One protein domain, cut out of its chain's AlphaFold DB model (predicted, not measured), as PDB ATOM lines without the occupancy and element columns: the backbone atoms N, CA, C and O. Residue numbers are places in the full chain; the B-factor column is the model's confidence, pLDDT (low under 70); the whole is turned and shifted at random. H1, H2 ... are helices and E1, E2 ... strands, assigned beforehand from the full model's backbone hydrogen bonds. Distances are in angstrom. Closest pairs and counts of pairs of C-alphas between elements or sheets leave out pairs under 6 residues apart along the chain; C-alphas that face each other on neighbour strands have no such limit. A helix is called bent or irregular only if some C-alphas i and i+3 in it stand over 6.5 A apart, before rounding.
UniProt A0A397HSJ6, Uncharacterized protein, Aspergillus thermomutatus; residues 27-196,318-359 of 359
ATOM      1  N   HIS A  27     150.618 162.253 155.664       71.81
ATOM      2  CA  HIS A  27     151.506 163.419 155.733       71.81
ATOM      3  C   HIS A  27     151.447 164.176 157.072       71.81
ATOM      4  O   HIS A  27     152.478 164.543 157.625       71.81
ATOM      5  N   TYR A  28     150.253 164.423 157.618       74.19
ATOM      6  CA  TYR A  28     150.120 165.085 158.918       74.19
ATOM      7  C   TYR A  28     150.570 164.169 160.057       74.19
ATOM      8  O   TYR A  28     151.146 164.642 161.034       74.19
ATOM      9  N   ARG A  29     150.315 162.860 159.949       74.69
ATOM     10  CA  ARG A  29     150.824 161.876 160.906       74.69
ATOM     11  C   ARG A  29     152.349 161.912 160.942       74.69
ATOM     12  O   ARG A  29     152.896 162.073 162.025       74.69
ATOM     13  N   ASP A  30     152.998 161.914 159.783       76.56
ATOM     14  CA  ASP A  30     154.454 162.006 159.654       76.56
ATOM     15  C   ASP A  30     154.990 163.335 160.222       76.56
ATOM     16  O   ASP A  30     155.967 163.357 160.974       76.56
ATOM     17  N   LEU A  31     154.322 164.464 159.941       74.38
ATOM     18  CA  LEU A  31     154.661 165.772 160.527       74.38
ATOM     19  C   LEU A  31     154.515 165.784 162.056       74.38
ATOM     20  O   LEU A  31     155.336 166.365 162.768       74.38
ATOM     21  N   LYS A  32     153.469 165.143 162.580       73.69
ATOM     22  CA  LYS A  32     153.228 165.034 164.021       73.69
ATOM     23  C   LYS A  32     154.257 164.118 164.690       73.69
ATOM     24  O   LYS A  32     154.775 164.471 165.746       73.69
ATOM     25  N   GLU A  33     154.555 162.970 164.088       77.12
ATOM     26  CA  GLU A  33     155.506 161.974 164.597       77.12
ATOM     27  C   GLU A  33     156.959 162.462 164.531       77.12
ATOM     28  O   GLU A  33     157.747 162.162 165.424       77.12
ATOM     29  N   SER A  34     157.304 163.291 163.543       76.06
ATOM     30  CA  SER A  34     158.628 163.922 163.423       76.06
ATOM     31  C   SER A  34     158.876 165.072 164.412       76.06
ATOM     32  O   SER A  34     159.948 165.676 164.396       76.06
ATOM     33  N   GLY A  35     157.906 165.405 165.273       66.00
ATOM     34  CA  GLY A  35     158.017 166.499 166.245       66.00
ATOM     35  C   GLY A  35     157.972 167.902 165.624       66.00
ATOM     36  O   GLY A  35     158.152 168.887 166.335       66.00
ATOM     37  N   GLN A  36     157.712 168.001 164.317       59.91
ATOM     38  CA  GLN A  36     157.600 169.259 163.572       59.91
ATOM     39  C   GLN A  36     156.162 169.817 163.548       59.91
ATOM     40  O   GLN A  36     155.935 170.939 163.101       59.91
ATOM     41  N   GLY A  37     155.177 169.042 164.006       57.44
ATOM     42  CA  GLY A  37     153.759 169.336 163.813       57.44
ATOM     43  C   GLY A  37     153.188 170.423 164.730       57.44
ATOM     44  O   GLY A  37     153.159 170.281 165.953       57.44
ATOM     45  N   ALA A  38     152.618 171.467 164.124       57.91
ATOM     46  CA  ALA A  38     151.616 172.312 164.769       57.91
ATOM     47  C   ALA A  38     150.360 171.489 165.131       57.91
ATOM     48  O   ALA A  38     150.057 170.487 164.489       57.91
ATOM     49  N   GLN A  39     149.595 171.935 166.135       70.62
ATOM     50  CA  GLN A  39     148.287 171.350 166.489       70.62
ATOM     51  C   GLN A  39     147.285 171.375 165.316       70.62
ATOM     52  O   GLN A  39     146.423 170.508 165.202       70.62
ATOM     53  N   LEU A  40     147.419 172.366 164.433       77.00
ATOM     54  CA  LEU A  40     146.655 172.518 163.201       77.00
ATOM     55  C   LEU A  40     147.614 172.858 162.065       77.00
ATOM     56  O   LEU A  40     148.393 173.805 162.178       77.00
ATOM     57  N   LEU A  41     147.508 172.126 160.964       83.00
ATOM     58  CA  LEU A  41     148.121 172.465 159.690       83.00
ATOM     59  C   LEU A  41     147.102 173.248 158.861       83.00
ATOM     60  O   LEU A  41     146.054 172.707 158.514       83.00
ATOM     61  N   TRP A  42     147.414 174.506 158.564       87.19
ATOM     62  CA  TRP A  42     146.610 175.372 157.704       87.19
ATOM     63  C   TRP A  42     147.113 175.306 156.268       87.19
ATOM     64  O   TRP A  42     148.320 175.349 156.041       87.19
ATOM     65  N   LEU A  43     146.189 175.199 155.320       90.06
ATOM     66  CA  LEU A  43     146.457 175.071 153.890       90.06
ATOM     67  C   LEU A  43     145.421 175.876 153.099       90.06
ATOM     68  O   LEU A  43     144.393 176.289 153.640       90.06
ATOM     69  N   ASP A  44     145.666 176.048 151.807       92.56
ATOM     70  CA  ASP A  44     144.616 176.418 150.865       92.56
ATOM     71  C   ASP A  44     143.660 175.226 150.634       92.56
ATOM     72  O   ASP A  44     144.070 174.061 150.614       92.56
ATOM     73  N   ALA A  45     142.361 175.501 150.496       91.75
ATOM     74  CA  ALA A  45     141.343 174.466 150.335       91.75
ATOM     75  C   ALA A  45     141.522 173.672 149.032       91.75
ATOM     76  O   ALA A  45     141.426 172.440 149.046       91.75
ATOM     77  N   ASP A  46     141.844 174.350 147.931       87.50
ATOM     78  CA  ASP A  46     142.064 173.701 146.639       87.50
ATOM     79  C   ASP A  46     143.380 172.916 146.644       87.50
ATOM     80  O   ASP A  46     143.512 171.888 145.973       87.50
ATOM     81  N   GLU A  47     144.387 173.382 147.383       87.25
ATOM     82  CA  GLU A  47     145.613 172.623 147.631       87.25
ATOM     83  C   GLU A  47     145.334 171.314 148.380       87.25
ATOM     84  O   GLU A  47     145.820 170.263 147.949       87.25
ATOM     85  N   LEU A  48     144.518 171.337 149.440       86.50
ATOM     86  CA  LEU A  48     144.168 170.131 150.196       86.50
ATOM     87  C   LEU A  48     143.458 169.102 149.300       86.50
ATOM     88  O   LEU A  48     143.891 167.947 149.227       86.50
ATOM     89  N   GLU A  49     142.418 169.503 148.563       82.75
ATOM     90  CA  GLU A  49     141.683 168.581 147.681       82.75
ATOM     91  C   GLU A  49     142.580 167.982 146.585       82.75
ATOM     92  O   GLU A  49     142.510 166.780 146.295       82.75
ATOM     93  N   ARG A  50     143.464 168.795 145.988       79.06
ATOM     94  CA  ARG A  50     144.390 168.339 144.936       79.06
ATOM     95  C   ARG A  50     145.467 167.394 145.456       79.06
ATOM     96  O   ARG A  50     145.829 166.456 144.735       79.06
ATOM     97  N   THR A  51     145.981 167.658 146.655       76.56
ATOM     98  CA  THR A  51     147.112 166.936 147.252       76.56
ATOM     99  C   THR A  51     146.684 165.567 147.754       76.56
ATOM    100  O   THR A  51     147.287 164.557 147.387       76.56
ATOM    101  N   TYR A  52     145.613 165.512 148.546       73.44
ATOM    102  CA  TYR A  52     145.241 164.281 149.239       73.44
ATOM    103  C   TYR A  52     144.369 163.365 148.380       73.44
ATOM    104  O   TYR A  52     144.522 162.148 148.448       73.44
ATOM    105  N   ARG A  53     143.514 163.920 147.501       70.06
ATOM    106  CA  ARG A  53     142.617 163.165 146.593       70.06
ATOM    107  C   ARG A  53     141.812 162.037 147.271       70.06
ATOM    108  O   ARG A  53     141.383 161.126 146.567       70.06
ATOM    109  N   PHE A  54     141.686 162.098 148.598       71.75
ATOM    110  CA  PHE A  54     140.950 161.216 149.507       71.75
ATOM    111  C   PHE A  54     140.884 159.763 149.029       71.75
ATOM    112  O   PHE A  54     139.842 159.245 148.622       71.75
ATOM    113  N   ARG A  55     142.058 159.127 148.987       68.38
ATOM    114  CA  ARG A  55     142.232 157.805 148.383       68.38
ATOM    115  C   ARG A  55     141.605 156.710 149.230       68.38
ATOM    116  O   ARG A  55     141.218 155.672 148.692       68.38
ATOM    117  N   GLU A  56     141.545 156.925 150.532       74.31
ATOM    118  CA  GLU A  56     140.894 156.023 151.468       74.31
ATOM    119  C   GLU A  56     139.510 156.551 151.836       74.31
ATOM    120  O   GLU A  56     139.220 157.746 151.747       74.31
ATOM    121  N   LYS A  57     138.615 155.639 152.223       76.94
ATOM    122  CA  LYS A  57     137.251 156.018 152.595       76.94
ATOM    123  C   LYS A  57     137.287 157.006 153.752       76.94
ATOM    124  O   LYS A  57     136.572 158.001 153.724       76.94
ATOM    125  N   GLU A  58     138.094 156.683 154.752       77.38
ATOM    126  CA  GLU A  58     138.284 157.419 155.991       77.38
ATOM    127  C   GLU A  58     138.749 158.851 155.690       77.38
ATOM    128  O   GLU A  58     138.187 159.803 156.221       77.38
ATOM    129  N   GLU A  59     139.672 159.016 154.736       79.56
ATOM    130  CA  GLU A  59     140.141 160.334 154.297       79.56
ATOM    131  C   GLU A  59     139.008 161.195 153.723       79.56
ATOM    132  O   GLU A  59     138.959 162.400 153.964       79.56
ATOM    133  N   TRP A  60     138.083 160.593 152.975       85.06
ATOM    134  CA  TRP A  60     136.954 161.302 152.373       85.06
ATOM    135  C   TRP A  60     135.847 161.617 153.388       85.06
ATOM    136  O   TRP A  60     135.357 162.747 153.423       85.06
ATOM    137  N   VAL A  61     135.447 160.644 154.217       84.19
ATOM    138  CA  VAL A  61     134.335 160.832 155.171       84.19
ATOM    139  C   VAL A  61     134.664 161.821 156.287       84.19
ATOM    140  O   VAL A  61     133.743 162.452 156.812       84.19
ATOM    141  N   ASP A  62     135.951 161.978 156.607       83.75
ATOM    142  CA  ASP A  62     136.450 162.892 157.638       83.75
ATOM    143  C   ASP A  62     136.826 164.275 157.078       83.75
ATOM    144  O   ASP A  62     137.166 165.174 157.848       83.75
ATOM    145  N   THR A  63     136.755 164.469 155.753       88.12
ATOM    146  CA  THR A  63     137.033 165.761 155.115       88.12
ATOM    147  C   THR A  63     135.744 166.483 154.753       88.12
ATOM    148  O   THR A  63     135.063 166.174 153.766       88.12
ATOM    149  N   LEU A  64     135.404 167.478 155.565       89.88
ATOM    150  CA  LEU A  64     134.098 168.116 155.557       89.88
ATOM    151  C   LEU A  64     134.210 169.630 155.370       89.88
ATOM    152  O   LEU A  64     135.134 170.285 155.845       89.88
ATOM    153  N   ARG A  65     133.192 170.181 154.722       93.69
ATOM    154  CA  ARG A  65     132.777 171.577 154.808       93.69
ATOM    155  C   ARG A  65     131.509 171.655 155.655       93.69
ATOM    156  O   ARG A  65     130.788 170.668 155.821       93.69
ATOM    157  N   LEU A  66     131.218 172.844 156.156       93.94
ATOM    158  CA  LEU A  66     130.002 173.181 156.874       93.94
ATOM    159  C   LEU A  66     129.203 174.211 156.085       93.94
ATOM    160  O   LEU A  66     129.752 175.208 155.619       93.94
ATOM    161  N   ILE A  67     127.895 174.003 155.997       95.44
ATOM    162  CA  ILE A  67     126.943 175.057 155.647       95.44
ATOM    163  C   ILE A  67     126.332 175.554 156.952       95.44
ATOM    164  O   ILE A  67     125.723 174.772 157.682       95.44
ATOM    165  N   TYR A  68     126.500 176.833 157.268       94.94
ATOM    166  CA  TYR A  68     126.066 177.408 158.542       94.94
ATOM    167  C   TYR A  68     125.397 178.765 158.334       94.94
ATOM    168  O   TYR A  68     125.648 179.439 157.335       94.94
ATOM    169  N   PHE A  69     124.528 179.161 159.263       95.38
ATOM    170  CA  PHE A  69     123.896 180.476 159.228       95.38
ATOM    171  C   PHE A  69     124.804 181.520 159.890       95.38
ATOM    172  O   PHE A  69     125.056 181.471 161.095       95.38
ATOM    173  N   ASP A  70     125.298 182.475 159.108       94.69
ATOM    174  CA  ASP A  70     126.077 183.602 159.608       94.69
ATOM    175  C   ASP A  70     125.132 184.702 160.099       94.69
ATOM    176  O   ASP A  70     124.444 185.370 159.324       94.69
ATOM    177  N   ARG A  71     125.101 184.895 161.422       93.06
ATOM    178  CA  ARG A  71     124.258 185.912 162.065       93.06
ATOM    179  C   ARG A  71     124.674 187.337 161.696       93.06
ATOM    180  O   ARG A  71     123.833 188.226 161.776       93.06
ATOM    181  N   SER A  72     125.926 187.572 161.308       92.81
ATOM    182  CA  SER A  72     126.378 188.912 160.928       92.81
ATOM    183  C   SER A  72     125.805 189.329 159.572       92.81
ATOM    184  O   SER A  72     125.270 190.425 159.442       92.81
ATOM    185  N   SER A  73     125.826 188.421 158.593       94.06
ATOM    186  CA  SER A  73     125.298 188.662 157.248       94.06
ATOM    187  C   SER A  73     123.836 188.242 157.070       94.06
ATOM    188  O   SER A  73     123.286 188.432 155.991       94.06
ATOM    189  N   GLN A  74     123.215 187.636 158.091       94.88
ATOM    190  CA  GLN A  74     121.868 187.046 158.038       94.88
ATOM    191  C   GLN A  74     121.680 186.082 156.853       94.88
ATOM    192  O   GLN A  74     120.614 186.021 156.241       94.88
ATOM    193  N   ALA A  75     122.722 185.319 156.521       95.50
ATOM    194  CA  ALA A  75     122.739 184.446 155.352       95.50
ATOM    195  C   ALA A  75     123.483 183.140 155.636       95.50
ATOM    196  O   ALA A  75     124.337 183.070 156.519       95.50
ATOM    197  N   TYR A  76     123.176 182.102 154.861       96.50
ATOM    198  CA  TYR A  76     123.958 180.869 154.893       96.50
ATOM    199  C   TYR A  76     125.303 181.065 154.198       96.50
ATOM    200  O   TYR A  76     125.368 181.663 153.127       96.50
ATOM    201  N   ARG A  77     126.362 180.525 154.801       96.81
ATOM    202  CA  ARG A  77     127.726 180.542 154.276       96.81
ATOM    203  C   ARG A  77     128.305 179.138 154.241       96.81
ATOM    204  O   ARG A  77     127.937 178.278 155.043       96.81
ATOM    205  N   LEU A  78     129.213 178.935 153.297       96.81
ATOM    206  CA  LEU A  78     130.028 177.739 153.196       96.81
ATOM    207  C   LEU A  78     131.350 177.986 153.923       96.81
ATOM    208  O   LEU A  78     132.012 178.996 153.694       96.81
ATOM    209  N   SER A  79     131.727 177.061 154.796       96.06
ATOM    210  CA  SER A  79     133.022 177.078 155.463       96.06
ATOM    211  C   SER A  79     134.144 176.625 154.523       96.06
ATOM    212  O   SER A  79     133.924 176.039 153.453       96.06
ATOM    213  N   GLY A  80     135.375 176.810 154.981       95.19
ATOM    214  CA  GLY A  80     136.542 176.104 154.473       95.19
ATOM    215  C   GLY A  80     136.462 174.599 154.709       95.19
ATOM    216  O   GLY A  80     135.467 174.074 155.224       95.19
ATOM    217  N   ILE A  81     137.522 173.901 154.327       93.06
ATOM    218  CA  ILE A  81     137.634 172.456 154.509       93.06
ATOM    219  C   ILE A  81     138.273 172.174 155.863       93.06
ATOM    220  O   ILE A  81     139.292 172.756 156.219       93.06
ATOM    221  N   ALA A  82     137.715 171.242 156.614       88.62
ATOM    222  CA  ALA A  82     138.388 170.694 157.773       88.62
ATOM    223  C   ALA A  82     138.483 169.181 157.676       88.62
ATOM    224  O   ALA A  82     137.563 168.496 157.227       88.62
ATOM    225  N   HIS A  83     139.632 168.692 158.116       82.69
ATOM    226  CA  HIS A  83     139.917 167.292 158.324       82.69
ATOM    227  C   HIS A  83     140.201 167.099 159.814       82.69
ATOM    228  O   HIS A  83     141.146 167.694 160.337       82.69
ATOM    229  N   LEU A  84     139.388 166.248 160.443       69.94
ATOM    230  CA  LEU A  84     139.247 165.945 161.876       69.94
ATOM    231  C   LEU A  84     138.194 166.699 162.697       69.94
ATOM    232  O   LEU A  84     138.128 167.925 162.763       69.94
ATOM    233  N   ALA A  85     137.483 165.869 163.466       57.34
ATOM    234  CA  ALA A  85     136.897 166.151 164.765       57.34
ATOM    235  C   ALA A  85     137.775 165.504 165.854       57.34
ATOM    236  O   ALA A  85     138.304 164.407 165.651       57.34
ATOM    237  N   ASP A  86     137.923 166.146 167.014       57.31
ATOM    238  CA  ASP A  86     138.519 165.489 168.180       57.31
ATOM    239  C   ASP A  86     137.606 164.323 168.602       57.31
ATOM    240  O   ASP A  86     136.436 164.562 168.898       57.31
ATOM    241  N   PRO A  87     138.089 163.064 168.643       53.94
ATOM    242  CA  PRO A  87     137.270 161.921 169.050       53.94
ATOM    243  C   PRO A  87     136.755 162.020 170.494       53.94
ATOM    244  O   PRO A  87     135.883 161.242 170.883       53.94
ATOM    245  N   ARG A  88     137.302 162.935 171.305       56.84
ATOM    246  CA  ARG A  88     136.844 163.241 172.665       56.84
ATOM    247  C   ARG A  88     135.831 164.380 172.710       56.84
ATOM    248  O   ARG A  88     135.103 164.482 173.696       56.84
ATOM    249  N   GLU A  89     135.769 165.214 171.677       61.84
ATOM    250  CA  GLU A  89     134.839 166.335 171.615       61.84
ATOM    251  C   GLU A  89     133.555 165.935 170.888       61.84
ATOM    252  O   GLU A  89     133.528 165.155 169.939       61.84
ATOM    253  N   THR A  90     132.442 166.511 171.328       64.50
ATOM    254  CA  THR A  90     131.120 166.264 170.724       64.50
ATOM    255  C   THR A  90     130.868 167.117 169.477       64.50
ATOM    256  O   THR A  90     129.761 167.103 168.918       64.50
ATOM    257  N   TYR A  91     131.871 167.882 169.043       70.56
ATOM    258  CA  TYR A  91     131.756 168.862 167.976       70.56
ATOM    259  C   TYR A  91     132.950 168.834 167.010       70.56
ATOM    260  O   TYR A  91     134.073 168.494 167.371       70.56
ATOM    261  N   PHE A  92     132.689 169.234 165.771       79.25
ATOM    262  CA  PHE A  92     133.663 169.427 164.694       79.25
ATOM    263  C   PHE A  92     133.883 170.926 164.465       79.25
ATOM    264  O   PHE A  92     132.980 171.723 164.729       79.25
ATOM    265  N   LYS A  93     135.066 171.331 163.993       85.25
ATOM    266  CA  LYS A  93     135.365 172.734 163.674       85.25
ATOM    267  C   LYS A  93     135.870 172.862 162.239       85.25
ATOM    268  O   LYS A  93     136.721 172.080 161.841       85.25
ATOM    269  N   ALA A  94     135.402 173.873 161.507       89.81
ATOM    270  CA  ALA A  94     135.884 174.191 160.159       89.81
ATOM    271  C   ALA A  94     136.211 175.684 159.995       89.81
ATOM    272  O   ALA A  94     135.574 176.499 160.665       89.81
ATOM    273  N   PRO A  95     137.159 176.073 159.121       93.06
ATOM    274  CA  PRO A  95     137.485 177.478 158.870       93.06
ATOM    275  C   PRO A  95     136.282 178.297 158.400       93.06
ATOM    276  O   PRO A  95     135.522 177.847 157.554       93.06
ATOM    277  N   ILE A  96     136.114 179.520 158.904       93.62
ATOM    278  CA  ILE A  96     135.100 180.468 158.408       93.62
ATOM    279  C   ILE A  96     135.394 180.856 156.954       93.62
ATOM    280  O   ILE A  96     134.472 181.029 156.159       93.62
ATOM    281  N   ASP A  97     136.674 181.001 156.607       93.94
ATOM    282  CA  ASP A  97     137.090 181.290 155.238       93.94
ATOM    283  C   ASP A  97     136.936 180.044 154.357       93.94
ATOM    284  O   ASP A  97     137.588 179.023 154.580       93.94
ATOM    285  N   ARG A  98     136.091 180.156 153.326       93.88
ATOM    286  CA  ARG A  98     135.799 179.103 152.340       93.88
ATOM    287  C   ARG A  98     137.035 178.571 151.612       93.88
ATOM    288  O   ARG A  98     137.012 177.423 151.159       93.88
ATOM    289  N   ASN A  99     138.074 179.397 151.480       95.19
ATOM    290  CA  ASN A  99     139.300 179.070 150.754       95.19
ATOM    291  C   ASN A  99     140.372 178.473 151.672       95.19
ATOM    292  O   ASN A  99     141.421 178.058 151.194       95.19
ATOM    293  N   GLN A 100     140.132 178.417 152.981       94.44
ATOM    294  CA  GLN A 100     141.070 177.815 153.916       94.44
ATOM    295  C   GLN A 100     140.752 176.345 154.153       94.44
ATOM    296  O   GLN A 100     139.600 175.906 154.154       94.44
ATOM    297  N   ALA A 101     141.808 175.591 154.406       91.88
ATOM    298  CA  ALA A 101     141.756 174.232 154.879       91.88
ATOM    299  C   ALA A 101     142.508 174.099 156.201       91.88
ATOM    300  O   ALA A 101     143.539 174.743 156.406       91.88
ATOM    301  N   CYS A 102     142.032 173.220 157.077       88.31
ATOM    302  CA  CYS A 102     142.806 172.811 158.237       88.31
ATOM    303  C   CYS A 102     142.791 171.296 158.456       88.31
ATOM    304  O   CYS A 102     141.758 170.639 158.322       88.31
ATOM    305  N   ILE A 103     143.948 170.755 158.831       83.81
ATOM    306  CA  ILE A 103     144.145 169.354 159.210       83.81
ATOM    307  C   ILE A 103     144.663 169.328 160.647       83.81
ATOM    308  O   ILE A 103     145.651 169.998 160.949       83.81
ATOM    309  N   GLY A 104     144.036 168.549 161.527       76.81
ATOM    310  CA  GLY A 104     144.552 168.312 162.877       76.81
ATOM    311  C   GLY A 104     143.569 168.635 163.999       76.81
ATOM    312  O   GLY A 104     142.365 168.738 163.788       76.81
ATOM    313  N   LEU A 105     144.097 168.753 165.218       72.06
ATOM    314  CA  LEU A 105     143.322 168.924 166.449       72.06
ATOM    315  C   LEU A 105     143.798 170.157 167.195       72.06
ATOM    316  O   LEU A 105     144.972 170.253 167.545       72.06
ATOM    317  N   THR A 106     142.879 171.053 167.542       67.38
ATOM    318  CA  THR A 106     143.191 172.157 168.447       67.38
ATOM    319  C   THR A 106     142.311 172.133 169.684       67.38
ATOM    320  O   THR A 106     141.087 172.097 169.594       67.38
ATOM    321  N   ASN A 107     142.959 172.223 170.846       61.91
ATOM    322  CA  ASN A 107     142.279 172.432 172.126       61.91
ATOM    323  C   ASN A 107     141.952 173.914 172.348       61.91
ATOM    324  O   ASN A 107     141.259 174.270 173.299       61.91
ATOM    325  N   ARG A 108     142.497 174.804 171.511       63.72
ATOM    326  CA  ARG A 108     142.171 176.224 171.560       63.72
ATOM    327  C   ARG A 108     140.878 176.448 170.792       63.72
ATOM    328  O   ARG A 108     140.487 175.673 169.919       63.72
ATOM    329  N   ASP A 109     140.199 177.531 171.122       65.12
ATOM    330  CA  ASP A 109     139.139 178.047 170.277       65.12
ATOM    331  C   ASP A 109     139.700 179.187 169.436       65.12
ATOM    332  O   ASP A 109     139.576 180.347 169.824       65.12
ATOM    333  N   PRO A 110     140.426 178.886 168.343       64.12
ATOM    334  CA  PRO A 110     140.912 179.948 167.490       64.12
ATOM    335  C   PRO A 110     139.706 180.682 166.900       64.12
ATOM    336  O   PRO A 110     138.805 180.078 166.311       64.12
ATOM    337  N   SER A 111     139.711 182.003 167.065       71.44
ATOM    338  CA  SER A 111     138.905 182.913 166.258       71.44
ATOM    339  C   SER A 111     139.070 182.532 164.788       71.44
ATOM    340  O   SER A 111     140.204 182.392 164.332       71.44
ATOM    341  N   GLY A 112     137.972 182.355 164.053       82.69
ATOM    342  CA  GLY A 112     138.048 181.939 162.648       82.69
ATOM    343  C   GLY A 112     137.539 180.528 162.354       82.69
ATOM    344  O   GLY A 112     137.597 180.126 161.197       82.69
ATOM    345  N   LEU A 113     137.023 179.786 163.342       86.62
ATOM    346  CA  LEU A 113     136.388 178.482 163.126       86.62
ATOM    347  C   LEU A 113     134.881 178.504 163.434       86.62
ATOM    348  O   LEU A 113     134.439 179.110 164.408       86.62
ATOM    349  N   VAL A 114     134.101 177.774 162.641       88.25
ATOM    350  CA  VAL A 114     132.687 177.458 162.883       88.25
ATOM    351  C   VAL A 114     132.583 176.099 163.546       88.25
ATOM    352  O   VAL A 114     133.245 175.152 163.123       88.25
ATOM    353  N   ARG A 115     131.725 175.990 164.562       86.06
ATOM    354  CA  ARG A 115     131.476 174.739 165.279       86.06
ATOM    355  C   ARG A 115     130.255 174.012 164.727       86.06
ATOM    356  O   ARG A 115     129.206 174.604 164.496       86.06
ATOM    357  N   TYR A 116     130.393 172.705 164.592       79.56
ATOM    358  CA  TYR A 116     129.349 171.759 164.245       79.56
ATOM    359  C   TYR A 116     129.111 170.843 165.437       79.56
ATOM    360  O   TYR A 116     129.971 170.036 165.776       79.56
ATOM    361  N   HIS A 117     127.955 170.956 166.082       76.94
ATOM    362  CA  HIS A 117     127.597 170.100 167.209       76.94
ATOM    363  C   HIS A 117     126.800 168.897 166.706       76.94
ATOM    364  O   HIS A 117     125.646 169.038 166.305       76.94
ATOM    365  N   SER A 118     127.391 167.701 166.764       70.12
ATOM    366  CA  SER A 118     126.750 166.456 166.303       70.12
ATOM    367  C   SER A 118     125.387 166.209 166.965       70.12
ATOM    368  O   SER A 118     124.449 165.749 166.316       70.12
ATOM    369  N   GLN A 119     125.254 166.594 168.237       65.12
ATOM    370  CA  GLN A 119     124.016 166.493 169.013       65.12
ATOM    371  C   GLN A 119     122.907 167.415 168.495       65.12
ATOM    372  O   GLN A 119     121.737 167.041 168.556       65.12
ATOM    373  N   ASN A 120     123.259 168.582 167.948       65.88
ATOM    374  CA  ASN A 120     122.284 169.489 167.344       65.88
ATOM    375  C   ASN A 120     121.791 168.905 166.018       65.88
ATOM    376  O   ASN A 120     120.614 168.987 165.707       65.88
ATOM    377  N   VAL A 121     122.671 168.243 165.265       59.69
ATOM    378  CA  VAL A 121     122.410 167.766 163.894       59.69
ATOM    379  C   VAL A 121     121.912 166.321 163.858       59.69
ATOM    380  O   VAL A 121     121.638 165.758 162.799       59.69
ATOM    381  N   ALA A 122     121.636 165.753 165.029       60.91
ATOM    382  CA  ALA A 122     120.839 164.551 165.205       60.91
ATOM    383  C   ALA A 122     119.355 164.751 164.801       60.91
ATOM    384  O   ALA A 122     118.476 164.078 165.330       60.91
ATOM    385  N   LEU A 123     119.070 165.644 163.844       57.97
ATOM    386  CA  LEU A 123     117.784 165.818 163.156       57.97
ATOM    387  C   LEU A 123     117.251 164.487 162.614       57.97
ATOM    388  O   LEU A 123     116.048 164.250 162.607       57.97
ATOM    389  N   TRP A 124     118.170 163.607 162.214       57.00
ATOM    390  CA  TRP A 124     117.900 162.261 161.708       57.00
ATOM    391  C   TRP A 124     117.767 161.208 162.817       57.00
ATOM    392  O   TRP A 124     117.326 160.088 162.569       57.00
ATOM    393  N   SER A 125     118.160 161.540 164.048       57.62
ATOM    394  CA  SER A 125     118.063 160.636 165.191       57.62
ATOM    395  C   SER A 125     116.635 160.584 165.725       57.62
ATOM    396  O   SER A 125     115.888 161.563 165.707       57.62
ATOM    397  N   ARG A 126     116.273 159.429 166.288       53.62
ATOM    398  CA  ARG A 126     114.969 159.193 166.930       53.62
ATOM    399  C   ARG A 126     114.687 160.146 168.098       53.62
ATOM    400  O   ARG A 126     113.522 160.335 168.446       53.62
ATOM    401  N   SER A 127     115.725 160.770 168.653       51.88
ATOM    402  CA  SER A 127     115.640 161.628 169.831       51.88
ATOM    403  C   SER A 127     116.399 162.935 169.599       51.88
ATOM    404  O   SER A 127     117.601 163.012 169.851       51.88
ATOM    405  N   LEU A 128     115.700 163.980 169.150       57.06
ATOM    406  CA  LEU A 128     116.172 165.347 169.368       57.06
ATOM    407  C   LEU A 128     115.985 165.649 170.856       57.06
ATOM    408  O   LEU A 128     114.871 165.557 171.366       57.06
ATOM    409  N   ALA A 129     117.073 165.952 171.565       54.28
ATOM    410  CA  ALA A 129     117.034 166.118 173.017       54.28
ATOM    411  C   ALA A 129     116.221 167.349 173.457       54.28
ATOM    412  O   ALA A 129     115.683 167.331 174.561       54.28
ATOM    413  N   LYS A 130     116.133 168.382 172.602       69.75
ATOM    414  CA  LYS A 130     115.313 169.603 172.715       69.75
ATOM    415  C   LYS A 130     115.248 170.299 171.343       69.75
ATOM    416  O   LYS A 130     116.205 170.168 170.577       69.75
ATOM    417  N   PRO A 131     114.180 171.053 171.026       74.81
ATOM    418  CA  PRO A 131     114.202 171.990 169.909       74.81
ATOM    419  C   PRO A 131     115.339 173.003 170.084       74.81
ATOM    420  O   PRO A 131     115.557 173.527 171.174       74.81
ATOM    421  N   VAL A 132     116.062 173.252 169.001       80.44
ATOM    422  CA  VAL A 132     117.188 174.190 168.898       80.44
ATOM    423  C   VAL A 132     116.807 175.247 167.866       80.44
ATOM    424  O   VAL A 132     116.115 174.921 166.902       80.44
ATOM    425  N   ASP A 133     117.242 176.494 168.040       86.88
ATOM    426  CA  ASP A 133     117.052 177.531 167.020       86.88
ATOM    427  C   ASP A 133     117.657 177.064 165.685       86.88
ATOM    428  O   ASP A 133     118.820 176.662 165.627       86.88
ATOM    429  N   TRP A 134     116.883 177.131 164.597       88.56
ATOM    430  CA  TRP A 134     117.316 176.733 163.253       88.56
ATOM    431  C   TRP A 134     118.616 177.435 162.802       88.56
ATOM    432  O   TRP A 134     119.361 176.892 161.986       88.56
ATOM    433  N   ARG A 135     118.923 178.616 163.360       91.31
ATOM    434  CA  ARG A 135     120.148 179.398 163.098       91.31
ATOM    435  C   ARG A 135     121.398 178.842 163.774       91.31
ATOM    436  O   ARG A 135     122.493 179.305 163.480       91.31
ATOM    437  N   GLU A 136     121.254 177.915 164.713       87.69
ATOM    438  CA  GLU A 136     122.375 177.285 165.429       87.69
ATOM    439  C   GLU A 136     122.819 175.972 164.780       87.69
ATOM    440  O   GLU A 136     123.792 175.351 165.213       87.69
ATOM    441  N   PHE A 137     122.129 175.551 163.721       87.69
ATOM    442  CA  PHE A 137     122.524 174.391 162.947       87.69
ATOM    443  C   PHE A 137     123.659 174.744 161.987       87.69
ATOM    444  O   PHE A 137     123.572 175.679 161.189       87.69
ATOM    445  N   ALA A 138     124.698 173.918 162.032       89.88
ATOM    446  CA  ALA A 138     125.666 173.773 160.960       89.88
ATOM    447  C   ALA A 138     125.462 172.396 160.325       89.88
ATOM    448  O   ALA A 138     125.175 171.430 161.025       89.88
ATOM    449  N   PHE A 139     125.619 172.291 159.015       90.56
ATOM    450  CA  PHE A 139     125.365 171.063 158.270       90.56
ATOM    451  C   PHE A 139     126.640 170.573 157.609       90.56
ATOM    452  O   PHE A 139     127.270 171.319 156.864       90.56
ATOM    453  N   ALA A 140     127.002 169.319 157.867       90.25
ATOM    454  CA  ALA A 140     128.180 168.714 157.271       90.25
ATOM    455  C   ALA A 140     127.943 168.381 155.793       90.25
ATOM    456  O   ALA A 140     126.899 167.846 155.411       90.25
ATOM    457  N   VAL A 141     128.947 168.658 154.969       93.00
ATOM    458  CA  VAL A 141     129.018 168.281 153.557       93.00
ATOM    459  C   VAL A 141     130.417 167.741 153.301       93.00
ATOM    460  O   VAL A 141     131.385 168.431 153.595       93.00
ATOM    461  N   HIS A 142     130.570 166.537 152.744       92.12
ATOM    462  CA  HIS A 142     131.903 166.090 152.311       92.12
ATOM    463  C   HIS A 142     132.453 167.043 151.255       92.12
ATOM    464  O   HIS A 142     131.714 167.422 150.344       92.12
ATOM    465  N   ALA A 143     133.741 167.371 151.326       92.38
ATOM    466  CA  ALA A 143     134.376 168.286 150.376       92.38
ATOM    467  C   ALA A 143     134.128 167.849 148.913       92.38
ATOM    468  O   ALA A 143     133.538 168.590 148.127       92.38
ATOM    469  N   SER A 144     134.372 166.569 148.604       90.94
ATOM    470  CA  SER A 144     134.077 165.971 147.291       90.94
ATOM    471  C   SER A 144     132.593 166.017 146.892       90.94
ATOM    472  O   SER A 144     132.271 166.144 145.710       90.94
ATOM    473  N   CYS A 145     131.664 165.928 147.851       93.44
ATOM    474  CA  CYS A 145     130.230 166.042 147.570       93.44
ATOM    475  C   CYS A 145     129.846 167.475 147.191       93.44
ATOM    476  O   CYS A 145     129.008 167.655 146.311       93.44
ATOM    477  N   TRP A 146     130.475 168.486 147.797       94.94
ATOM    478  CA  TRP A 146     130.285 169.878 147.395       94.94
ATOM    479  C   TRP A 146     130.786 170.128 145.967       94.94
ATOM    480  O   TRP A 146     130.059 170.687 145.146       94.94
ATOM    481  N   SER A 147     131.968 169.612 145.620       92.00
ATOM    482  CA  SER A 147     132.517 169.704 144.260       92.00
ATOM    483  C   SER A 147     131.618 169.023 143.217       92.00
ATOM    484  O   SER A 147     131.448 169.522 142.103       92.00
ATOM    485  N   LEU A 148     130.961 167.916 143.582       92.56
ATOM    486  CA  LEU A 148     129.930 167.297 142.747       92.56
ATOM    487  C   LEU A 148     128.667 168.161 142.621       92.56
ATOM    488  O   LEU A 148     128.116 168.245 141.525       92.56
ATOM    489  N   THR A 149     128.217 168.812 143.696       95.06
ATOM    490  CA  THR A 149     127.075 169.741 143.657       95.06
ATOM    491  C   THR A 149     127.317 170.863 142.652       95.06
ATOM    492  O   THR A 149     126.489 171.048 141.762       95.06
ATOM    493  N   LEU A 150     128.470 171.534 142.724       93.94
ATOM    494  CA  LEU A 150     128.826 172.606 141.784       93.94
ATOM    495  C   LEU A 150     128.851 172.115 140.331       93.94
ATOM    496  O   LEU A 150     128.465 172.821 139.403       93.94
ATOM    497  N   ARG A 151     129.280 170.870 140.111       91.06
ATOM    498  CA  ARG A 151     129.381 170.303 138.766       91.06
ATOM    499  C   ARG A 151     128.044 169.859 138.173       91.06
ATOM    500  O   ARG A 151     127.857 169.960 136.962       91.06
ATOM    501  N   PHE A 152     127.159 169.284 138.984       91.06
ATOM    502  CA  PHE A 152     125.957 168.608 138.488       91.06
ATOM    503  C   PHE A 152     124.674 169.392 138.719       91.06
ATOM    504  O   PHE A 152     123.780 169.336 137.867       91.06
ATOM    505  N   VAL A 153     124.583 170.119 139.832       93.94
ATOM    506  CA  VAL A 153     123.401 170.908 140.180       93.94
ATOM    507  C   VAL A 153     123.498 172.276 139.527       93.94
ATOM    508  O   VAL A 153     122.761 172.533 138.575       93.94
ATOM    509  N   ASP A 154     124.430 173.103 139.997       93.19
ATOM    510  CA  ASP A 154     124.621 174.475 139.534       93.19
ATOM    511  C   ASP A 154     126.035 174.969 139.916       93.19
ATOM    512  O   ASP A 154     126.375 174.907 141.104       93.19
ATOM    513  N   PRO A 155     126.856 175.459 138.964       94.56
ATOM    514  CA  PRO A 155     128.147 176.087 139.263       94.56
ATOM    515  C   PRO A 155     128.048 177.265 140.239       94.56
ATOM    516  O   PRO A 155     128.993 177.515 140.983       94.56
ATOM    517  N   ASP A 156     126.896 177.935 140.281       94.88
ATOM    518  CA  ASP A 156     126.602 179.084 141.137       94.88
ATOM    519  C   ASP A 156     125.764 178.697 142.373       94.88
ATOM    520  O   ASP A 156     125.176 179.560 143.032       94.88
ATOM    521  N   ALA A 157     125.709 177.405 142.735       93.75
ATOM    522  CA  ALA A 157     124.934 176.926 143.887       93.75
ATOM    523  C   ALA A 157     125.318 177.621 145.208       93.75
ATOM    524  O   ALA A 157     124.484 177.733 146.108       93.75
ATOM    525  N   GLU A 158     126.555 178.116 145.330       94.06
ATOM    526  CA  GLU A 158     127.021 178.872 146.499       94.06
ATOM    527  C   GLU A 158     126.253 180.197 146.693       94.06
ATOM    528  O   GLU A 158     125.946 180.580 147.821       94.06
ATOM    529  N   ASN A 159     125.830 180.854 145.609       94.94
ATOM    530  CA  ASN A 159     125.023 182.081 145.682       94.94
ATOM    531  C   ASN A 159     123.603 181.811 146.211       94.94
ATOM    532  O   ASN A 159     122.908 182.715 146.674       94.94
ATOM    533  N   HIS A 160     123.181 180.546 146.185       94.94
ATOM    534  CA  HIS A 160     121.853 180.090 146.582       94.94
ATOM    535  C   HIS A 160     121.931 179.010 147.670       94.94
ATOM    536  O   HIS A 160     121.123 178.074 147.689       94.94
ATOM    537  N   LEU A 161     122.889 179.142 148.604       95.75
ATOM    538  CA  LEU A 161     123.138 178.159 149.669       95.75
ATOM    539  C   LEU A 161     121.877 177.774 150.452       95.75
ATOM    540  O   LEU A 161     121.678 176.606 150.775       95.75
ATOM    541  N   HIS A 162     121.001 178.739 150.728       95.62
ATOM    542  CA  HIS A 162     119.742 178.486 151.427       95.62
ATOM    543  C   HIS A 162     118.825 177.538 150.632       95.62
ATOM    544  O   HIS A 162     118.258 176.609 151.201       95.62
ATOM    545  N   THR A 163     118.711 177.717 149.313       96.31
ATOM    546  CA  THR A 163     117.864 176.888 148.448       96.31
ATOM    547  C   THR A 163     118.417 175.471 148.335       96.31
ATOM    548  O   THR A 163     117.677 174.503 148.513       96.31
ATOM    549  N   ILE A 164     119.722 175.332 148.062       96.06
ATOM    550  CA  ILE A 164     120.351 174.013 147.910       96.06
ATOM    551  C   ILE A 164     120.338 173.244 149.231       96.06
ATOM    552  O   ILE A 164     120.066 172.042 149.229       96.06
ATOM    553  N   LEU A 165     120.550 173.927 150.362       95.81
ATOM    554  CA  LEU A 165     120.461 173.325 151.687       95.81
ATOM    555  C   LEU A 165     119.036 172.848 151.980       95.81
ATOM    556  O   LEU A 165     118.871 171.706 152.392       95.81
ATOM    557  N   ALA A 166     118.013 173.670 151.729       95.38
ATOM    558  CA  ALA A 166     116.619 173.300 151.977       95.38
ATOM    559  C   ALA A 166     116.209 172.049 151.186       95.38
ATOM    560  O   ALA A 166     115.696 171.087 151.756       95.38
ATOM    561  N   VAL A 167     116.497 172.035 149.881       95.31
ATOM    562  CA  VAL A 167     116.195 170.897 148.998       95.31
ATOM    563  C   VAL A 167     116.960 169.647 149.428       95.31
ATOM    564  O   VAL A 167     116.383 168.562 149.492       95.31
ATOM    565  N   SER A 168     118.243 169.795 149.762       93.56
ATOM    566  CA  SER A 168     119.075 168.667 150.187       93.56
ATOM    567  C   SER A 168     118.602 168.093 151.523       93.56
ATOM    568  O   SER A 168     118.463 166.879 151.640       93.56
ATOM    569  N   LEU A 169     118.267 168.946 152.496       90.69
ATOM    570  CA  LEU A 169     117.684 168.525 153.770       90.69
ATOM    571  C   LEU A 169     116.369 167.784 153.551       90.69
ATOM    572  O   LEU A 169     116.261 166.648 153.999       90.69
ATOM    573  N   LYS A 170     115.425 168.366 152.799       90.25
ATOM    574  CA  LYS A 170     114.145 167.720 152.475       90.25
ATOM    575  C   LYS A 170     114.375 166.323 151.896       90.25
ATOM    576  O   LYS A 170     113.786 165.349 152.364       90.25
ATOM    577  N   ARG A 171     115.289 166.210 150.925       88.44
ATOM    578  CA  ARG A 171     115.595 164.934 150.278       88.44
ATOM    579  C   ARG A 171     116.224 163.925 151.232       88.44
ATOM    580  O   ARG A 171     115.891 162.745 151.167       88.44
ATOM    581  N   MET A 172     117.135 164.359 152.103       85.19
ATOM    582  CA  MET A 172     117.722 163.474 153.112       85.19
ATOM    583  C   MET A 172     116.667 162.973 154.091       85.19
ATOM    584  O   MET A 172     116.714 161.806 154.466       85.19
ATOM    585  N   THR A 173     115.687 163.807 154.436       79.56
ATOM    586  CA  THR A 173     114.542 163.411 155.253       79.56
ATOM    587  C   THR A 173     113.740 162.283 154.605       79.56
ATOM    588  O   THR A 173     113.494 161.265 155.246       79.56
ATOM    589  N   GLU A 174     113.386 162.430 153.327       80.56
ATOM    590  CA  GLU A 174     112.653 161.413 152.561       80.56
ATOM    591  C   GLU A 174     113.453 160.104 152.441       80.56
ATOM    592  O   GLU A 174     112.953 159.024 152.755       80.56
ATOM    593  N   LEU A 175     114.728 160.200 152.049       77.62
ATOM    594  CA  LEU A 175     115.613 159.042 151.893       77.62
ATOM    595  C   LEU A 175     115.868 158.320 153.214       77.62
ATOM    596  O   LEU A 175     116.007 157.099 153.226       77.62
ATOM    597  N   HIS A 176     115.960 159.052 154.324       69.38
ATOM    598  CA  HIS A 176     116.134 158.446 155.636       69.38
ATOM    599  C   HIS A 176     114.925 157.571 155.991       69.38
ATOM    600  O   HIS A 176     115.116 156.462 156.484       69.38
ATOM    601  N   THR A 177     113.699 158.010 155.688       63.09
ATOM    602  CA  THR A 177     112.490 157.189 155.867       63.09
ATOM    603  C   THR A 177     112.493 155.954 154.953       63.09
ATOM    604  O   THR A 177     112.139 154.869 155.406       63.09
ATOM    605  N   GLU A 178     112.937 156.082 153.698       64.44
ATOM    606  CA  GLU A 178     112.988 154.969 152.732       64.44
ATOM    607  C   GLU A 178     114.075 153.919 153.064       64.44
ATOM    608  O   GLU A 178     113.853 152.715 152.933       64.44
ATOM    609  N   GLU A 179     115.267 154.350 153.491       58.16
ATOM    610  CA  GLU A 179     116.458 153.489 153.576       58.16
ATOM    611  C   GLU A 179     116.708 152.844 154.932       58.16
ATOM    612  O   GLU A 179     117.369 151.804 154.989       58.16
ATOM    613  N   PHE A 180     116.219 153.431 156.029       49.59
ATOM    614  CA  PHE A 180     116.421 152.865 157.370       49.59
ATOM    615  C   PHE A 180     115.757 151.485 157.525       49.59
ATOM    616  O   PHE A 180     116.118 150.713 158.410       49.59
ATOM    617  N   LEU A 181     114.828 151.146 156.627       48.12
ATOM    618  CA  LEU A 181     114.166 149.846 156.550       48.12
ATOM    619  C   LEU A 181     115.026 148.758 155.874       48.12
ATOM    620  O   LEU A 181     114.668 147.584 155.933       48.12
ATOM    621  N   VAL A 182     116.163 149.105 155.252       52.56
ATOM    622  CA  VAL A 182     116.957 148.173 154.431       52.56
ATOM    623  C   VAL A 182     118.389 148.038 154.965       52.56
ATOM    624  O   VAL A 182     119.267 148.852 154.669       52.56
ATOM    625  N   TRP A 183     118.651 146.956 155.711       48.12
ATOM    626  CA  TRP A 183     119.955 146.616 156.318       48.12
ATOM    627  C   TRP A 183     121.132 146.585 155.319       48.12
ATOM    628  O   TRP A 183     122.259 146.960 155.652       48.12
ATOM    629  N   ASP A 184     120.870 146.199 154.067       51.72
ATOM    630  CA  ASP A 184     121.861 146.155 152.978       51.72
ATOM    631  C   ASP A 184     122.490 147.538 152.697       51.72
ATOM    632  O   ASP A 184     123.679 147.667 152.391       51.72
ATOM    633  N   THR A 185     121.729 148.613 152.919       62.22
ATOM    634  CA  THR A 185     122.195 149.990 152.716       62.22
ATOM    635  C   THR A 185     123.271 150.389 153.725       62.22
ATOM    636  O   THR A 185     124.184 151.138 153.384       62.22
ATOM    637  N   TRP A 186     123.216 149.876 154.959       65.25
ATOM    638  CA  TRP A 186     124.190 150.221 155.997       65.25
ATOM    639  C   TRP A 186     125.572 149.623 155.706       65.25
ATOM    640  O   TRP A 186     126.586 150.321 155.762       65.25
ATOM    641  N   THR A 187     125.620 148.353 155.298       66.50
ATOM    642  CA  THR A 187     126.877 147.684 154.924       66.50
ATOM    643  C   THR A 187     127.522 148.347 153.703       66.50
ATOM    644  O   THR A 187     128.735 148.566 153.688       66.50
ATOM    645  N   LYS A 188     126.716 148.756 152.715       71.06
ATOM    646  CA  LYS A 188     127.190 149.493 151.532       71.06
ATOM    647  C   LYS A 188     127.709 150.887 151.881       71.06
ATOM    648  O   LYS A 188     128.796 151.251 151.437       71.06
ATOM    649  N   LYS A 189     127.022 151.627 152.762       70.00
ATOM    650  CA  LYS A 189     127.521 152.905 153.316       70.00
ATOM    651  C   LYS A 189     128.875 152.723 154.009       70.00
ATOM    652  O   LYS A 189     129.766 153.555 153.849       70.00
ATOM    653  N   ARG A 190     129.089 151.600 154.706       70.69
ATOM    654  CA  ARG A 190     130.381 151.296 155.343       70.69
ATOM    655  C   ARG A 190     131.520 151.029 154.361       70.69
ATOM    656  O   ARG A 190     132.660 151.267 154.743       70.69
ATOM    657  N   ARG A 191     131.239 150.582 153.137       73.88
ATOM    658  CA  ARG A 191     132.244 150.291 152.095       73.88
ATOM    659  C   ARG A 191     132.355 151.372 151.017       73.88
ATOM    660  O   ARG A 191     133.140 151.222 150.085       73.88
ATOM    661  N   ALA A 192     131.558 152.434 151.129       77.94
ATOM    662  CA  ALA A 192     131.553 153.552 150.196       77.94
ATOM    663  C   ALA A 192     132.953 154.168 150.050       77.94
ATOM    664  O   ALA A 192     133.662 154.323 151.036       77.94
ATOM    665  N   GLN A 193     133.331 154.530 148.827       83.50
ATOM    666  CA  GLN A 193     134.537 155.307 148.527       83.50
ATOM    667  C   GLN A 193     134.141 156.720 148.092       83.50
ATOM    668  O   GLN A 193     132.959 156.963 147.833       83.50
ATOM    669  N   ASP A 194     135.123 157.619 147.968       86.44
ATOM    670  CA  ASP A 194     134.903 158.970 147.445       86.44
ATOM    671  C   ASP A 194     134.118 158.914 146.110       86.44
ATOM    672  O   ASP A 194     134.587 158.311 145.134       86.44
ATOM    673  N   PRO A 195     132.915 159.521 146.038       86.94
ATOM    674  CA  PRO A 195     132.094 159.511 144.834       86.94
ATOM    675  C   PRO A 195     132.704 160.331 143.687       86.94
ATOM    676  O   PRO A 195     132.386 160.082 142.522       86.94
ATOM    677  N   PHE A 196     133.578 161.292 143.980       85.38
ATOM    678  CA  PHE A 196     134.215 162.158 143.000       85.38
ATOM    679  C   PHE A 196     135.518 161.552 142.475       85.38
ATOM    680  O   PHE A 196     135.630 161.329 141.271       85.38
ATOM    681  N   ALA A 318     114.613 169.715 141.669       93.50
ATOM    682  CA  ALA A 318     113.932 170.332 142.805       93.50
ATOM    683  C   ALA A 318     114.474 171.738 143.126       93.50
ATOM    684  O   ALA A 318     113.691 172.649 143.370       93.50
ATOM    685  N   TYR A 319     115.791 171.937 143.063       95.50
ATOM    686  CA  TYR A 319     116.467 173.223 143.237       95.50
ATOM    687  C   TYR A 319     116.006 174.241 142.193       95.50
ATOM    688  O   TYR A 319     115.523 175.313 142.556       95.50
ATOM    689  N   LEU A 320     116.050 173.878 140.908       94.62
ATOM    690  CA  LEU A 320     115.625 174.751 139.812       94.62
ATOM    691  C   LEU A 320     114.132 175.092 139.880       94.62
ATOM    692  O   LEU A 320     113.742 176.201 139.515       94.62
ATOM    693  N   ARG A 321     113.284 174.164 140.342       94.50
ATOM    694  CA  ARG A 321     111.867 174.457 140.611       94.50
ATOM    695  C   ARG A 321     111.712 175.403 141.796       94.50
ATOM    696  O   ARG A 321     110.947 176.357 141.697       94.50
ATOM    697  N   ASN A 322     112.439 175.167 142.888       94.38
ATOM    698  CA  ASN A 322     112.334 175.961 144.108       94.38
ATOM    699  C   ASN A 322     112.765 177.418 143.897       94.38
ATOM    700  O   ASN A 322     112.100 178.317 144.399       94.38
ATOM    701  N   LEU A 323     113.803 177.660 143.087       93.81
ATOM    702  CA  LEU A 323     114.231 179.011 142.701       93.81
ATOM    703  C   LEU A 323     113.143 179.822 141.980       93.81
ATOM    704  O   LEU A 323     113.165 181.046 142.018       93.81
ATOM    705  N   LYS A 324     112.201 179.153 141.305       94.38
ATOM    706  CA  LYS A 324     111.120 179.800 140.548       94.38
ATOM    707  C   LYS A 324     109.853 180.027 141.377       94.38
ATOM    708  O   LYS A 324     108.924 180.660 140.880       94.38
ATOM    709  N   LYS A 325     109.767 179.481 142.597       92.62
ATOM    710  CA  LYS A 325     108.582 179.627 143.454       92.62
ATOM    711  C   LYS A 325     108.506 181.060 143.989       92.62
ATOM    712  O   LYS A 325     109.518 181.640 144.362       92.62
ATOM    713  N   ALA A 326     107.290 181.606 144.084       89.38
ATOM    714  CA  ALA A 326     107.063 182.919 144.703       89.38
ATOM    715  C   ALA A 326     107.448 182.913 146.195       89.38
ATOM    716  O   ALA A 326     107.908 183.917 146.732       89.38
ATOM    717  N   GLN A 327     107.281 181.756 146.842       91.06
ATOM    718  CA  GLN A 327     107.743 181.463 148.194       91.06
ATOM    719  C   GLN A 327     108.622 180.204 148.145       91.06
ATOM    720  O   GLN A 327     108.102 179.086 148.168       91.06
ATOM    721  N   PRO A 328     109.946 180.358 147.983       92.75
ATOM    722  CA  PRO A 328     110.866 179.230 147.972       92.75
ATOM    723  C   PRO A 328     110.895 178.517 149.325       92.75
ATOM    724  O   PRO A 328     110.935 179.163 150.371       92.75
ATOM    725  N   LEU A 329     110.969 177.185 149.300       93.81
ATOM    726  CA  LEU A 329     111.262 176.377 150.481       93.81
ATOM    727  C   LEU A 329     112.592 176.834 151.091       93.81
ATOM    728  O   LEU A 329     113.617 176.836 150.398       93.81
ATOM    729  N   SER A 330     112.581 177.185 152.377       95.06
ATOM    730  CA  SER A 330     113.769 177.622 153.107       95.06
ATOM    731  C   SER A 330     114.289 176.537 154.061       95.06
ATOM    732  O   SER A 330     113.533 175.657 154.484       95.06
ATOM    733  N   PRO A 331     115.574 176.587 154.468       94.31
ATOM    734  CA  PRO A 331     116.097 175.659 155.468       94.31
ATOM    735  C   PRO A 331     115.333 175.737 156.791       94.31
ATOM    736  O   PRO A 331     115.125 174.712 157.427       94.31
ATOM    737  N   LYS A 332     114.870 176.933 157.179       93.81
ATOM    738  CA  LYS A 332     114.048 177.142 158.375       93.81
ATOM    739  C   LYS A 332     112.776 176.294 158.328       93.81
ATOM    740  O   LYS A 332     112.453 175.658 159.327       93.81
ATOM    741  N   ASP A 333     112.088 176.261 157.189       91.94
ATOM    742  CA  ASP A 333     110.839 175.504 157.036       91.94
ATOM    743  C   ASP A 333     111.094 174.006 157.203       91.94
ATOM    744  O   ASP A 333     110.401 173.333 157.965       91.94
ATOM    745  N   VAL A 334     112.150 173.500 156.560       90.25
ATOM    746  CA  VAL A 334     112.536 172.084 156.632       90.25
ATOM    747  C   VAL A 334     112.985 171.695 158.041       90.25
ATOM    748  O   VAL A 334     112.533 170.684 158.569       90.25
ATOM    749  N   ILE A 335     113.839 172.499 158.680       88.62
ATOM    750  CA  ILE A 335     114.337 172.243 160.040       88.62
ATOM    751  C   ILE A 335     113.178 172.251 161.039       88.62
ATOM    752  O   ILE A 335     113.043 171.308 161.818       88.62
ATOM    753  N   ASN A 336     112.303 173.258 160.980       88.00
ATOM    754  CA  ASN A 336     111.133 173.329 161.852       88.00
ATOM    755  C   ASN A 336     110.180 172.154 161.603       88.00
ATOM    756  O   ASN A 336     109.674 171.569 162.557       88.00
ATOM    757  N   HIS A 337     109.965 171.756 160.347       84.19
ATOM    758  CA  HIS A 337     109.171 170.569 160.037       84.19
ATOM    759  C   HIS A 337     109.791 169.298 160.639       84.19
ATOM    760  O   HIS A 337     109.077 168.480 161.209       84.19
ATOM    761  N   ILE A 338     111.120 169.151 160.607       80.50
ATOM    762  CA  ILE A 338     111.799 168.013 161.241       80.50
ATOM    763  C   ILE A 338     111.651 168.037 162.772       80.50
ATOM    764  O   ILE A 338     111.470 166.986 163.390       80.50
ATOM    765  N   GLN A 339     111.746 169.218 163.387       80.75
ATOM    766  CA  GLN A 339     111.694 169.387 164.842       80.75
ATOM    767  C   GLN A 339     110.277 169.274 165.422       80.75
ATOM    768  O   GLN A 339     110.127 168.754 166.526       80.75
ATOM    769  N   PHE A 340     109.263 169.766 164.703       80.69
ATOM    770  CA  PHE A 340     107.904 169.966 165.223       80.69
ATOM    771  C   PHE A 340     106.804 169.274 164.407       80.69
ATOM    772  O   PHE A 340     105.699 169.103 164.907       80.69
ATOM    773  N   GLY A 341     107.069 168.899 163.155       66.50
ATOM    774  CA  GLY A 341     106.055 168.456 162.190       66.50
ATOM    775  C   GLY A 341     105.663 166.979 162.266       66.50
ATOM    776  O   GLY A 341     104.973 166.504 161.369       66.50
ATOM    777  N   VAL A 342     106.102 166.239 163.288       59.62
ATOM    778  CA  VAL A 342     105.804 164.807 163.429       59.62
ATOM    779  C   VAL A 342     104.832 164.612 164.588       59.62
ATOM    780  O   VAL A 342     105.215 164.761 165.748       59.62
ATOM    781  N   GLU A 343     103.581 164.263 164.277       52.38
ATOM    782  CA  GLU A 343     102.658 163.713 165.273       52.38
ATOM    783  C   GLU A 343     103.319 162.490 165.923       52.38
ATOM    784  O   GLU A 343     103.946 161.676 165.245       52.38
ATOM    785  N   HIS A 344     103.242 162.402 167.251       48.22
ATOM    786  CA  HIS A 344     103.975 161.470 168.118       48.22
ATOM    787  C   HIS A 344     103.603 159.980 167.944       48.22
ATOM    788  O   HIS A 344     103.618 159.224 168.915       48.22
ATOM    789  N   ASP A 345     103.301 159.513 166.736       44.38
ATOM    790  CA  ASP A 345     102.902 158.132 166.509       44.38
ATOM    791  C   ASP A 345     104.131 157.230 166.328       44.38
ATOM    792  O   ASP A 345     104.586 156.897 165.237       44.38
ATOM    793  N   THR A 346     104.705 156.860 167.473       47.00
ATOM    794  CA  THR A 346     105.809 155.910 167.671       47.00
ATOM    795  C   THR A 346     107.158 156.296 167.035       47.00
ATOM    796  O   THR A 346     107.329 156.467 165.832       47.00
ATOM    797  N   ALA A 347     108.205 156.341 167.866       49.22
ATOM    798  CA  ALA A 347     109.578 156.729 167.503       49.22
ATOM    799  C   ALA A 347     110.264 155.873 166.406       49.22
ATOM    800  O   ALA A 347     111.442 156.080 166.110       49.22
ATOM    801  N   HIS A 348     109.565 154.893 165.833       46.03
ATOM    802  CA  HIS A 348     110.099 153.931 164.876       46.03
ATOM    803  C   HIS A 348     109.755 154.255 163.414       46.03
ATOM    804  O   HIS A 348     110.493 153.789 162.553       46.03
ATOM    805  N   ASN A 349     108.748 155.096 163.133       48.25
ATOM    806  CA  ASN A 349     108.278 155.395 161.771       48.25
ATOM    807  C   ASN A 349     107.988 156.894 161.568       48.25
ATOM    808  O   ASN A 349     106.850 157.292 161.333       48.25
ATOM    809  N   ARG A 350     109.015 157.755 161.633       54.81
ATOM    810  CA  ARG A 350     108.843 159.159 161.219       54.81
ATOM    811  C   ARG A 350     108.655 159.213 159.699       54.81
ATOM    812  O   ARG A 350     109.626 159.104 158.948       54.81
ATOM    813  N   ILE A 351     107.409 159.342 159.252       55.41
ATOM    814  CA  ILE A 351     107.072 159.635 157.857       55.41
ATOM    815  C   ILE A 351     106.930 161.148 157.742       55.41
ATOM    816  O   ILE A 351     105.990 161.732 158.272       55.41
ATOM    817  N   PHE A 352     107.867 161.780 157.047       57.81
ATOM    818  CA  PHE A 352     107.807 163.215 156.800       57.81
ATOM    819  C   PHE A 352     106.949 163.467 155.562       57.81
ATOM    820  O   PHE A 352     107.365 163.183 154.439       57.81
ATOM    821  N   LYS A 353     105.726 163.962 155.772       58.50
ATOM    822  CA  LYS A 353     104.863 164.452 154.696       58.50
ATOM    823  C   LYS A 353     105.001 165.966 154.627       58.50
ATOM    824  O   LYS A 353     104.477 166.679 155.479       58.50
ATOM    825  N   TYR A 354     105.704 166.447 153.609       58.91
ATOM    826  CA  TYR A 354     105.745 167.872 153.313       58.91
ATOM    827  C   TYR A 354     104.435 168.290 152.629       58.91
ATOM    828  O   TYR A 354     103.971 167.553 151.755       58.91
ATOM    829  N   PRO A 355     103.848 169.446 152.997       60.34
ATOM    830  CA  PRO A 355     102.729 170.045 152.271       60.34
ATOM    831  C   PRO A 355     102.924 170.059 150.748       60.34
ATOM    832  O   PRO A 355     104.045 170.239 150.272       60.34
ATOM    833  N   ASP A 356     101.837 169.899 149.983       66.19
ATOM    834  CA  ASP A 356     101.879 169.808 148.511       66.19
ATOM    835  C   ASP A 356     102.530 171.031 147.851       66.19
ATOM    836  O   ASP A 356     103.213 170.913 146.837       66.19
ATOM    837  N   GLU A 357     102.413 172.198 148.482       54.88
ATOM    838  CA  GLU A 357     103.094 173.442 148.103       54.88
ATOM    839  C   GLU A 357     104.634 173.339 148.108       54.88
ATOM    840  O   GLU A 357     105.322 174.063 147.378       54.88
ATOM    841  N   PHE A 358     105.201 172.389 148.859       51.62
ATOM    842  CA  PHE A 358     106.638 172.118 148.911       51.62
ATOM    843  C   PHE A 358     107.106 171.011 147.965       51.62
ATOM    844  O   PHE A 358     108.323 170.816 147.847       51.62
ATOM    845  N   ASN A 359     106.201 170.283 147.307       57.12
ATOM    846  CA  ASN A 359     106.552 169.219 146.359       57.12
ATOM    847  C   ASN A 359     106.923 169.764 144.969       57.12
ATOM    848  O   ASN A 359     106.582 170.931 144.649       57.12
TER     849      ASN A 359
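Overview. This is residues 27 to 196 and 318 to 359 of the 359 residues of an uncharacterized protein of Aspergillus thermomutatus (UniProt A0A397HSJ6). A strongly twisted, branched sheet of six strands, E1, E2, E3, E4, E6 and E8, has H2, H4 and H5 on one face and a two-stranded ribbon, E5 and E7, over the other. H1 lies at one end by E1 and E6, H7 and H8 pack on H5 at the other end, and residues 182 to 189, of which 183 to 189 belong to H6, stick out. The printed part has 212 residues, in the order H1 E1 H2 H3 E2 E3 E4 E5 E6 E7 E8 H4 H5 H6 H7 H8, with eight named helices and eight named strands. The class is mixed, helices and strands; the whole is compact, with a radius of gyration of the C-alphas of 18.1 A, and spans 58 by 37 by 32 A.

Arrangement. Begin at H1, residues 27 to 33, which only grazes the branched sheet with residues 28 to 32. E1, residues 40 to 44, is antiparallel to E6, residues 100 to 104; N 41 and O 103 are within hydrogen-bond range at 2.8 A. E4, residues 81 to 83, is parallel to E6, with N 81 and O 100 at 2.9 A. H2, residues 45 to 52, is over E4 and E6 at a height over the sheet of 9.0 A. H3, residues 57 to 61, only grazes the sheet. E2, residues 63 to 70, has E4 and E3, residues 75 to 78, on one side and E8, residues 138 to 142, on the other side, antiparallel to each; look for N 64 and O 82 at 2.9 A, N 68 and O 77 at 3.0 A, and N 65 and O 141 at 2.8 A. E2 and E3 form a hairpin. E5, residues 91 to 95, is antiparallel to E7, residues 113 to 117, with N 92 and O 116 at 2.8 A. H4, residues 143 to 152, is on the same face as H2, over none of the strands. H5, residues 157 to 179, on that face too, runs across the strands, at 74 degrees to E3 on the local plane; their closest C-alphas, Tyr 76 and Leu 161, are 5.9 A apart. H5 is irregular, C-alphas 159 and 162 being 8.6 A apart, with a kink of 54 degrees near residue 164. H6, residues 183 to 191, is close to H5 but not clearly touching: the closest C-alphas, Glu 179 and Thr 185, are 6.8 A apart. H7, residues 318 to 322, touches H5, closest at C-alphas Ile 164 and Tyr 319, 6.1 A. H8, residues 331 to 340, touches H5 at a shallow tilt of 30 degrees, the same way, closest at C-alphas Ala 166 and Pro 331, 4.2 A. Every O i to N i+4 pair is within hydrogen-bond range in H1, H2, H3, H4, H7 and H8, against 17 of 19 in H5 and 4 of 5 in H6.

Along the chain. Find C-alpha 27 at (151.506, 163.419, 155.733), where H1 begins. E2 starts at (137.033, 165.761, 155.115) and is 21.4 A long; H5 is 26.7 A long. H8 ends at C-alpha 340, (107.904, 169.966, 165.223).

Size, cuts and confidence. The two C-alphas farthest apart, Ser 34 and Asp 356, are 59.0 A apart. Residues 197 to 317 are not printed, a gap of 21.9 A between C-alphas 196 and 318. The link from E7 to E8 is long, with 20 residues. Mean pLDDT of the printed part is 79.0; 60 residues are under 70, among them 119 to 130, 176 to 187 and 341 to 359.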